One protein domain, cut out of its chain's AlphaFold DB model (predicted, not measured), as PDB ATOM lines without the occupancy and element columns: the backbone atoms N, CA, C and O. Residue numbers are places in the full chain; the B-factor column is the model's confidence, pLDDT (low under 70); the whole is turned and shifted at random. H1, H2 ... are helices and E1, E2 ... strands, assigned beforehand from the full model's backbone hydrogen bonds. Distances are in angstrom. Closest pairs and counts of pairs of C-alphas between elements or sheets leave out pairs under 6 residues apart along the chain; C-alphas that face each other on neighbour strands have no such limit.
ATOM      1  N   PHE A  99     -32.778  -1.971  15.411       90.25
ATOM      2  CA  PHE A  99     -33.615  -1.191  14.501       90.25
ATOM      3  C   PHE A  99     -35.013  -1.030  15.101       90.25
ATOM      4  O   PHE A  99     -35.531  -1.966  15.697       90.25
ATOM      5  N   PHE A 100     -35.629   0.141  14.934       93.00
ATOM      6  CA  PHE A 100     -36.963   0.423  15.465       93.00
ATOM      7  C   PHE A 100     -37.847   1.081  14.398       93.00
ATOM      8  O   PHE A 100     -37.360   1.956  13.671       93.00
ATOM      9  N   PRO A 101     -39.133   0.698  14.281       95.38
ATOM     10  CA  PRO A 101     -40.029   1.238  13.266       95.38
ATOM     11  C   PRO A 101     -40.541   2.624  13.677       95.38
ATOM     12  O   PRO A 101     -41.665   2.791  14.148       95.38
ATOM     13  N   HIS A 102     -39.701   3.643  13.504       94.12
ATOM     14  CA  HIS A 102     -39.971   5.015  13.938       94.12
ATOM     15  C   HIS A 102     -41.299   5.590  13.425       94.12
ATOM     16  O   HIS A 102     -41.982   6.280  14.180       94.12
ATOM     17  N   LEU A 103     -41.700   5.285  12.185       95.62
ATOM     18  CA  LEU A 103     -42.975   5.763  11.628       95.62
ATOM     19  C   LEU A 103     -44.188   4.957  12.113       95.62
ATOM     20  O   LEU A 103     -45.321   5.381  11.909       95.62
ATOM     21  N   PHE A 104     -43.965   3.796  12.730       96.06
ATOM     22  CA  PHE A 104     -45.027   2.975  13.309       96.06
ATOM     23  C   PHE A 104     -45.391   3.424  14.729       96.06
ATOM     24  O   PHE A 104     -46.439   3.038  15.236       96.06
ATOM     25  N   ASN A 105     -44.558   4.263  15.357       94.06
ATOM     26  CA  ASN A 105     -44.809   4.839  16.675       94.06
ATOM     27  C   ASN A 105     -45.865   5.955  16.616       94.06
ATOM     28  O   ASN A 105     -45.550   7.144  16.660       94.06
ATOM     29  N   CYS A 106     -47.131   5.559  16.512       93.56
ATOM     30  CA  CYS A 106     -48.292   6.444  16.572       93.56
ATOM     31  C   CYS A 106     -49.273   5.994  17.665       93.56
ATOM     32  O   CYS A 106     -49.102   4.929  18.261       93.56
ATOM     33  N   ARG A 107     -50.301   6.815  17.936       91.69
ATOM     34  CA  ARG A 107     -51.343   6.528  18.944       91.69
ATOM     35  C   ARG A 107     -52.014   5.181  18.707       91.69
ATOM     36  O   ARG A 107     -52.134   4.391  19.638       91.69
ATOM     37  N   ASP A 108     -52.380   4.928  17.459       94.75
ATOM     38  CA  ASP A 108     -53.184   3.769  17.077       94.75
ATOM     39  C   ASP A 108     -52.415   2.450  17.241       94.75
ATOM     40  O   ASP A 108     -53.003   1.414  17.534       94.75
ATOM     41  N   ASN A 109     -51.083   2.500  17.143       96.00
ATOM     42  CA  ASN A 109     -50.217   1.326  17.214       96.00
ATOM     43  C   ASN A 109     -49.603   1.086  18.601       96.00
ATOM     44  O   ASN A 109     -48.845   0.134  18.765       96.00
ATOM     45  N   GLN A 110     -49.908   1.906  19.618       93.25
ATOM     46  CA  GLN A 110     -49.287   1.747  20.943       93.25
ATOM     47  C   GLN A 110     -49.565   0.379  21.574       93.25
ATOM     48  O   GLN A 110     -48.729  -0.110  22.323       93.25
ATOM     49  N   GLN A 111     -50.711  -0.237  21.278       95.75
ATOM     50  CA  GLN A 111     -51.077  -1.574  21.767       95.75
ATOM     51  C   GLN A 111     -50.981  -2.641  20.670       95.75
ATOM     52  O   GLN A 111     -51.638  -3.676  20.749       95.75
ATOM     53  N   TYR A 112     -50.215  -2.370  19.609       97.25
ATOM     54  CA  TYR A 112     -50.080  -3.300  18.501       97.25
ATOM     55  C   TYR A 112     -49.350  -4.570  18.945       97.25
ATOM     56  O   TYR A 112     -48.240  -4.518  19.479       97.25
ATOM     57  N   PHE A 113     -49.985  -5.701  18.655       97.25
ATOM     58  CA  PHE A 113     -49.457  -7.038  18.858       97.25
ATOM     59  C   PHE A 113     -49.832  -7.878  17.636       97.25
ATOM     60  O   PHE A 113     -51.014  -8.137  17.398       97.25
ATOM     61  N   GLY A 114     -48.854  -8.246  16.813       96.19
ATOM     62  CA  GLY A 114     -49.140  -8.887  15.529       96.19
ATOM     63  C   GLY A 114     -47.902  -9.145  14.687       96.19
ATOM     64  O   GLY A 114     -46.828  -9.369  15.218       96.19
ATOM     65  N   SER A 115     -48.043  -9.137  13.365       95.56
ATOM     66  CA  SER A 115     -46.921  -9.313  12.437       95.56
ATOM     67  C   SER A 115     -45.936  -8.141  12.482       95.56
ATOM     68  O   SER A 115     -46.335  -7.004  12.722       95.56
ATOM     69  N   PHE A 116     -44.670  -8.383  12.145       94.88
ATOM     70  CA  PHE A 116     -43.692  -7.303  11.988       94.88
ATOM     71  C   PHE A 116     -44.178  -6.178  11.046       94.88
ATOM     72  O   PHE A 116     -44.692  -6.472   9.959       94.88
ATOM     73  N   PRO A 117     -44.017  -4.892  11.428       95.38
ATOM     74  CA  PRO A 117     -44.367  -3.762  10.575       95.38
ATOM     75  C   PRO A 117     -43.564  -3.771   9.280       95.38
ATOM     76  O   PRO A 117     -42.389  -4.118   9.291       95.38
ATOM     77  N   ASP A 118     -44.169  -3.295   8.193       95.31
ATOM     78  CA  ASP A 118     -43.493  -3.125   6.903       95.31
ATOM     79  C   ASP A 118     -42.156  -2.365   7.035       95.31
ATOM     80  O   ASP A 118     -42.050  -1.376   7.771       95.31
ATOM     81  N   ALA A 119     -41.149  -2.787   6.267       95.19
ATOM     82  CA  ALA A 119     -39.812  -2.207   6.256       95.19
ATOM     83  C   ALA A 119     -39.813  -0.678   6.085       95.19
ATOM     84  O   ALA A 119     -38.958   0.001   6.656       95.19
ATOM     85  N   LYS A 120     -40.789  -0.102   5.368       95.69
ATOM     86  CA  LYS A 120     -40.927   1.354   5.202       95.69
ATOM     87  C   LYS A 120     -41.035   2.100   6.532       95.69
ATOM     88  O   LYS A 120     -40.557   3.229   6.634       95.69
ATOM     89  N   TYR A 121     -41.608   1.479   7.569       96.25
ATOM     90  CA  TYR A 121     -41.771   2.118   8.874       96.25
ATOM     91  C   TYR A 121     -40.445   2.310   9.629       96.25
ATOM     92  O   TYR A 121     -40.382   3.120  10.554       96.25
ATOM     93  N   PHE A 122     -39.383   1.617   9.208       94.81
ATOM     94  CA  PHE A 122     -38.022   1.738   9.742       94.81
ATOM     95  C   PHE A 122     -37.181   2.801   9.024       94.81
ATOM     96  O   PHE A 122     -36.060   3.079   9.444       94.81
ATOM     97  N   ILE A 123     -37.719   3.428   7.970       94.31
ATOM     98  CA  ILE A 123     -37.063   4.496   7.202       94.31
ATOM     99  C   ILE A 123     -35.708   4.052   6.589       94.31
ATOM    100  O   ILE A 123     -34.686   4.726   6.759       94.31
ATOM    101  N   PRO A 124     -35.658   2.926   5.847       93.50
ATOM    102  CA  PRO A 124     -34.411   2.387   5.296       93.50
ATOM    103  C   PRO A 124     -33.707   3.341   4.322       93.50
ATOM    104  O   PRO A 124     -32.488   3.281   4.182       93.50
ATOM    105  N   ASP A 125     -34.443   4.246   3.676       92.31
ATOM    106  CA  ASP A 125     -33.880   5.211   2.723       92.31
ATOM    107  C   ASP A 125     -33.085   6.343   3.393       92.31
ATOM    108  O   ASP A 125     -32.293   7.005   2.728       92.31
ATOM    109  N   GLN A 126     -33.240   6.549   4.707       90.62
ATOM    110  CA  GLN A 126     -32.401   7.479   5.478       90.62
ATOM    111  C   GLN A 126     -31.156   6.803   6.072       90.62
ATOM    112  O   GLN A 126     -30.311   7.465   6.679       90.62
ATOM    113  N   MET A 127     -31.020   5.485   5.912       90.69
ATOM    114  CA  MET A 127     -29.847   4.746   6.363       90.69
ATOM    115  C   MET A 127     -28.715   4.862   5.336       90.69
ATOM    116  O   MET A 127     -28.941   4.900   4.129       90.69
ATOM    117  N   SER A 128     -27.463   4.854   5.803       89.38
ATOM    118  CA  SER A 128     -26.323   4.669   4.897       89.38
ATOM    119  C   SER A 128     -26.348   3.264   4.294       89.38
ATOM    120  O   SER A 128     -26.857   2.343   4.931       89.38
ATOM    121  N   SER A 129     -25.741   3.061   3.120       92.44
ATOM    122  CA  SER A 129     -25.773   1.767   2.414       92.44
ATOM    123  C   SER A 129     -25.378   0.592   3.318       92.44
ATOM    124  O   SER A 129     -26.128  -0.364   3.459       92.44
ATOM    125  N   LYS A 130     -24.279   0.728   4.074       88.88
ATOM    126  CA  LYS A 130     -23.809  -0.307   5.014       88.88
ATOM    127  C   LYS A 130     -24.799  -0.607   6.148       88.88
ATOM    128  O   LYS A 130     -24.830  -1.725   6.654       88.88
ATOM    129  N   VAL A 131     -25.544   0.395   6.618       88.75
ATOM    130  CA  VAL A 131     -26.562   0.207   7.664       88.75
ATOM    131  C   VAL A 131     -27.828  -0.393   7.061       88.75
ATOM    132  O   VAL A 131     -28.398  -1.294   7.666       88.75
ATOM    133  N   ARG A 132     -28.211   0.036   5.854       93.12
ATOM    134  CA  ARG A 132     -29.347  -0.503   5.103       93.12
ATOM    135  C   ARG A 132     -29.177  -1.993   4.807       93.12
ATOM    136  O   ARG A 132     -30.108  -2.748   5.047       93.12
ATOM    137  N   ASP A 133     -27.993  -2.432   4.383       93.25
ATOM    138  CA  ASP A 133     -27.727  -3.855   4.120       93.25
ATOM    139  C   ASP A 133     -27.894  -4.706   5.388       93.25
ATOM    140  O   ASP A 133     -28.526  -5.761   5.372       93.25
ATOM    141  N   LYS A 134     -27.383  -4.209   6.525       91.88
ATOM    142  CA  LYS A 134     -27.568  -4.854   7.833       91.88
ATOM    143  C   LYS A 134     -29.031  -4.873   8.265       91.88
ATOM    144  O   LYS A 134     -29.470  -5.870   8.827       91.88
ATOM    145  N   PHE A 135     -29.754  -3.782   8.024       93.75
ATOM    146  CA  PHE A 135     -31.181  -3.687   8.309       93.75
ATOM    147  C   PHE A 135     -31.967  -4.719   7.506       93.75
ATOM    148  O   PHE A 135     -32.741  -5.455   8.099       93.75
ATOM    149  N   LEU A 136     -31.741  -4.816   6.194       94.38
ATOM    150  CA  LEU A 136     -32.455  -5.762   5.338       94.38
ATOM    151  C   LEU A 136     -32.190  -7.210   5.765       94.38
ATOM    152  O   LEU A 136     -33.134  -7.973   5.922       94.38
ATOM    153  N   ALA A 137     -30.931  -7.567   6.044       93.94
ATOM    154  CA  ALA A 137     -30.594  -8.898   6.550       93.94
ATOM    155  C   ALA A 137     -31.261  -9.201   7.906       93.94
ATOM    156  O   ALA A 137     -31.774 -10.299   8.113       93.94
ATOM    157  N   TRP A 138     -31.278  -8.228   8.824       93.31
ATOM    158  CA  TRP A 138     -31.959  -8.360  10.113       93.31
ATOM    159  C   TRP A 138     -33.481  -8.477   9.955       93.31
ATOM    160  O   TRP A 138     -34.082  -9.330  10.601       93.31
ATOM    161  N   TYR A 139     -34.088  -7.666   9.086       94.44
ATOM    162  CA  TYR A 139     -35.533  -7.595   8.857       94.44
ATOM    163  C   TYR A 139     -36.077  -8.878   8.223       94.44
ATOM    164  O   TYR A 139     -37.114  -9.384   8.643       94.44
ATOM    165  N   GLU A 140     -35.353  -9.451   7.258       94.19
ATOM    166  CA  GLU A 140     -35.698 -10.752   6.675       94.19
ATOM    167  C   GLU A 140     -35.723 -11.866   7.730       94.19
ATOM    168  O   GLU A 140     -36.605 -12.720   7.692       94.19
ATOM    169  N   ALA A 141     -34.821 -11.818   8.717       93.06
ATOM    170  CA  ALA A 141     -34.795 -12.774   9.823       93.06
ATOM    171  C   ALA A 141     -35.952 -12.599  10.827       93.06
ATOM    172  O   ALA A 141     -36.180 -13.505  11.619       93.06
ATOM    173  N   GLN A 142     -36.678 -11.474  10.803       90.69
ATOM    174  CA  GLN A 142     -37.863 -11.255  11.648       90.69
ATOM    175  C   GLN A 142     -39.171 -11.721  10.983       90.69
ATOM    176  O   GLN A 142     -40.246 -11.631  11.575       90.69
ATOM    177  N   LYS A 143     -39.130 -12.184   9.725       84.31
ATOM    178  CA  LYS A 143     -40.343 -12.608   9.015       84.31
ATOM    179  C   LYS A 143     -40.970 -13.828   9.686       84.31
ATOM    180  O   LYS A 143     -40.343 -14.873   9.797       84.31
ATOM    181  N   GLY A 144     -42.247 -13.701  10.042       86.31
ATOM    182  CA  GLY A 144     -43.012 -14.750  10.722       86.31
ATOM    183  C   GLY A 144     -43.016 -14.626  12.245       86.31
ATOM    184  O   GLY A 144     -43.839 -15.271  12.886       86.31
ATOM    185  N   GLU A 145     -42.174 -13.757  12.808       92.88
ATOM    186  CA  GLU A 145     -42.177 -13.454  14.236       92.88
ATOM    187  C   GLU A 145     -43.314 -12.497  14.613       92.88
ATOM    188  O   GLU A 145     -43.824 -11.719  13.792       92.88
ATOM    189  N   ILE A 146     -43.700 -12.551  15.889       95.00
ATOM    190  CA  ILE A 146     -44.667 -11.626  16.477       95.00
ATOM    191  C   ILE A 146     -43.934 -10.372  16.947       95.00
ATOM    192  O   ILE A 146     -42.948 -10.433  17.672       95.00
ATOM    193  N   PHE A 147     -44.474  -9.226  16.566       95.50
ATOM    194  CA  PHE A 147     -44.048  -7.911  16.984       95.50
ATOM    195  C   PHE A 147     -44.987  -7.378  18.074       95.50
ATOM    196  O   PHE A 147     -46.147  -7.043  17.811       95.50
ATOM    197  N   ASP A 148     -44.463  -7.297  19.297       96.06
ATOM    198  CA  ASP A 148     -45.066  -6.593  20.432       96.06
ATOM    199  C   ASP A 148     -44.473  -5.183  20.503       96.06
ATOM    200  O   ASP A 148     -43.314  -4.992  20.884       96.06
ATOM    201  N   PHE A 149     -45.272  -4.176  20.144       95.31
ATOM    202  CA  PHE A 149     -44.785  -2.802  20.060       95.31
ATOM    203  C   PHE A 149     -44.249  -2.276  21.403       95.31
ATOM    204  O   PHE A 149     -43.242  -1.565  21.424       95.31
ATOM    205  N   GLN A 150     -44.883  -2.616  22.531       94.00
ATOM    206  CA  GLN A 150     -44.458  -2.118  23.845       94.00
ATOM    207  C   GLN A 150     -43.157  -2.784  24.298       94.00
ATOM    208  O   GLN A 150     -42.281  -2.100  24.840       94.00
ATOM    209  N   ALA A 151     -43.011  -4.090  24.061       92.69
ATOM    210  CA  ALA A 151     -41.785  -4.817  24.375       92.69
ATOM    211  C   ALA A 151     -40.600  -4.308  23.540       92.69
ATOM    212  O   ALA A 151     -39.541  -3.993  24.092       92.69
ATOM    213  N   GLU A 152     -40.804  -4.134  22.234       92.69
ATOM    214  CA  GLU A 152     -39.783  -3.647  21.303       92.69
ATOM    215  C   GLU A 152     -39.383  -2.196  21.595       92.69
ATOM    216  O   GLU A 152     -38.196  -1.866  21.635       92.69
ATOM    217  N   MET A 153     -40.351  -1.320  21.893       91.88
ATOM    218  CA  MET A 153     -40.070   0.063  22.290       91.88
ATOM    219  C   MET A 153     -39.246   0.124  23.580       91.88
ATOM    220  O   MET A 153     -38.299   0.908  23.675       91.88
ATOM    221  N   LEU A 154     -39.573  -0.708  24.574       90.00
ATOM    222  CA  LEU A 154     -38.815  -0.771  25.820       90.00
ATOM    223  C   LEU A 154     -37.395  -1.300  25.596       90.00
ATOM    224  O   LEU A 154     -36.458  -0.763  26.186       90.00
ATOM    225  N   SER A 155     -37.239  -2.329  24.762       88.94
ATOM    226  CA  SER A 155     -35.934  -2.896  24.423       88.94
ATOM    227  C   SER A 155     -35.062  -1.903  23.653       88.94
ATOM    228  O   SER A 155     -33.876  -1.789  23.935       88.94
ATOM    229  N   TYR A 156     -35.634  -1.142  22.716       87.75
ATOM    230  CA  TYR A 156     -34.898  -0.159  21.913       87.75
ATOM    231  C   TYR A 156     -34.406   1.056  22.715       87.75
ATOM    232  O   TYR A 156     -33.393   1.668  22.366       87.75
ATOM    233  N   CYS A 157     -35.127   1.424  23.774       85.62
ATOM    234  CA  CYS A 157     -34.792   2.553  24.643       85.62
ATOM    235  C   CYS A 157     -33.832   2.193  25.797       85.62
ATOM    236  O   CYS A 157     -33.546   3.069  26.617       85.62
ATOM    237  N   ARG A 158     -33.368   0.939  25.891       76.44
ATOM    238  CA  ARG A 158     -32.383   0.473  26.882       76.44
ATOM    239  C   ARG A 158     -31.005   0.299  26.258       76.44
ATOM    240  O   ARG A 158     -30.031   0.577  26.991       76.44
TER     241      ARG A 158
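AT A GLANCE: This is residues 99 to 158 of the 158 residues of the protein "DNA-directed DNA polymerase" of Araneus ventricosus (UniProt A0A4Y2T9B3). A small antiparallel strand pair, E1 and E2, stands at one end of the long axis and helix H2 at the other, with short H1 nearest the mean of the C-alphas; H3 turns off directly from E2. The printed part has 60 residues, in order E1, H1, H2, E2, H3, mostly helix. It is compact, radius of gyration of the C-alphas 11.4 A, spanning 32 by 22 by 22 A.

IN THESE COORDINATES: Start at Phe 99; residues 99 to 112 hold no named element. Find C-alpha 113 at (-49.457, -7.038, 18.858), where E1 runs to 115. H1 is 119 to 122, H2 129 to 140 (16.5 A), E2 146 to 148. H3, 149 to 156 (10.4 A), ends at (-34.898, -0.159, 21.913).

HOW THE PARTS SIT: Between E1 and E2, at 144 degrees, find N 147 and O 114 at 2.7 A. H1 and H2 are close but not clearly touching, closest C-alphas Ala 119 and Tyr 139, 7.4 A. H2 and H3 are apart. Every O i to N i+4 pair is within hydrogen-bond range in H3, 7 of 8 in H2; H1 is too short for one.

THE WHOLE: The C-alphas of Gln 111 and Ser 129, the farthest apart, are 32.0 A apart. The printed part has no cut, no link is long, and no printed residue is under 70 in pLDDT.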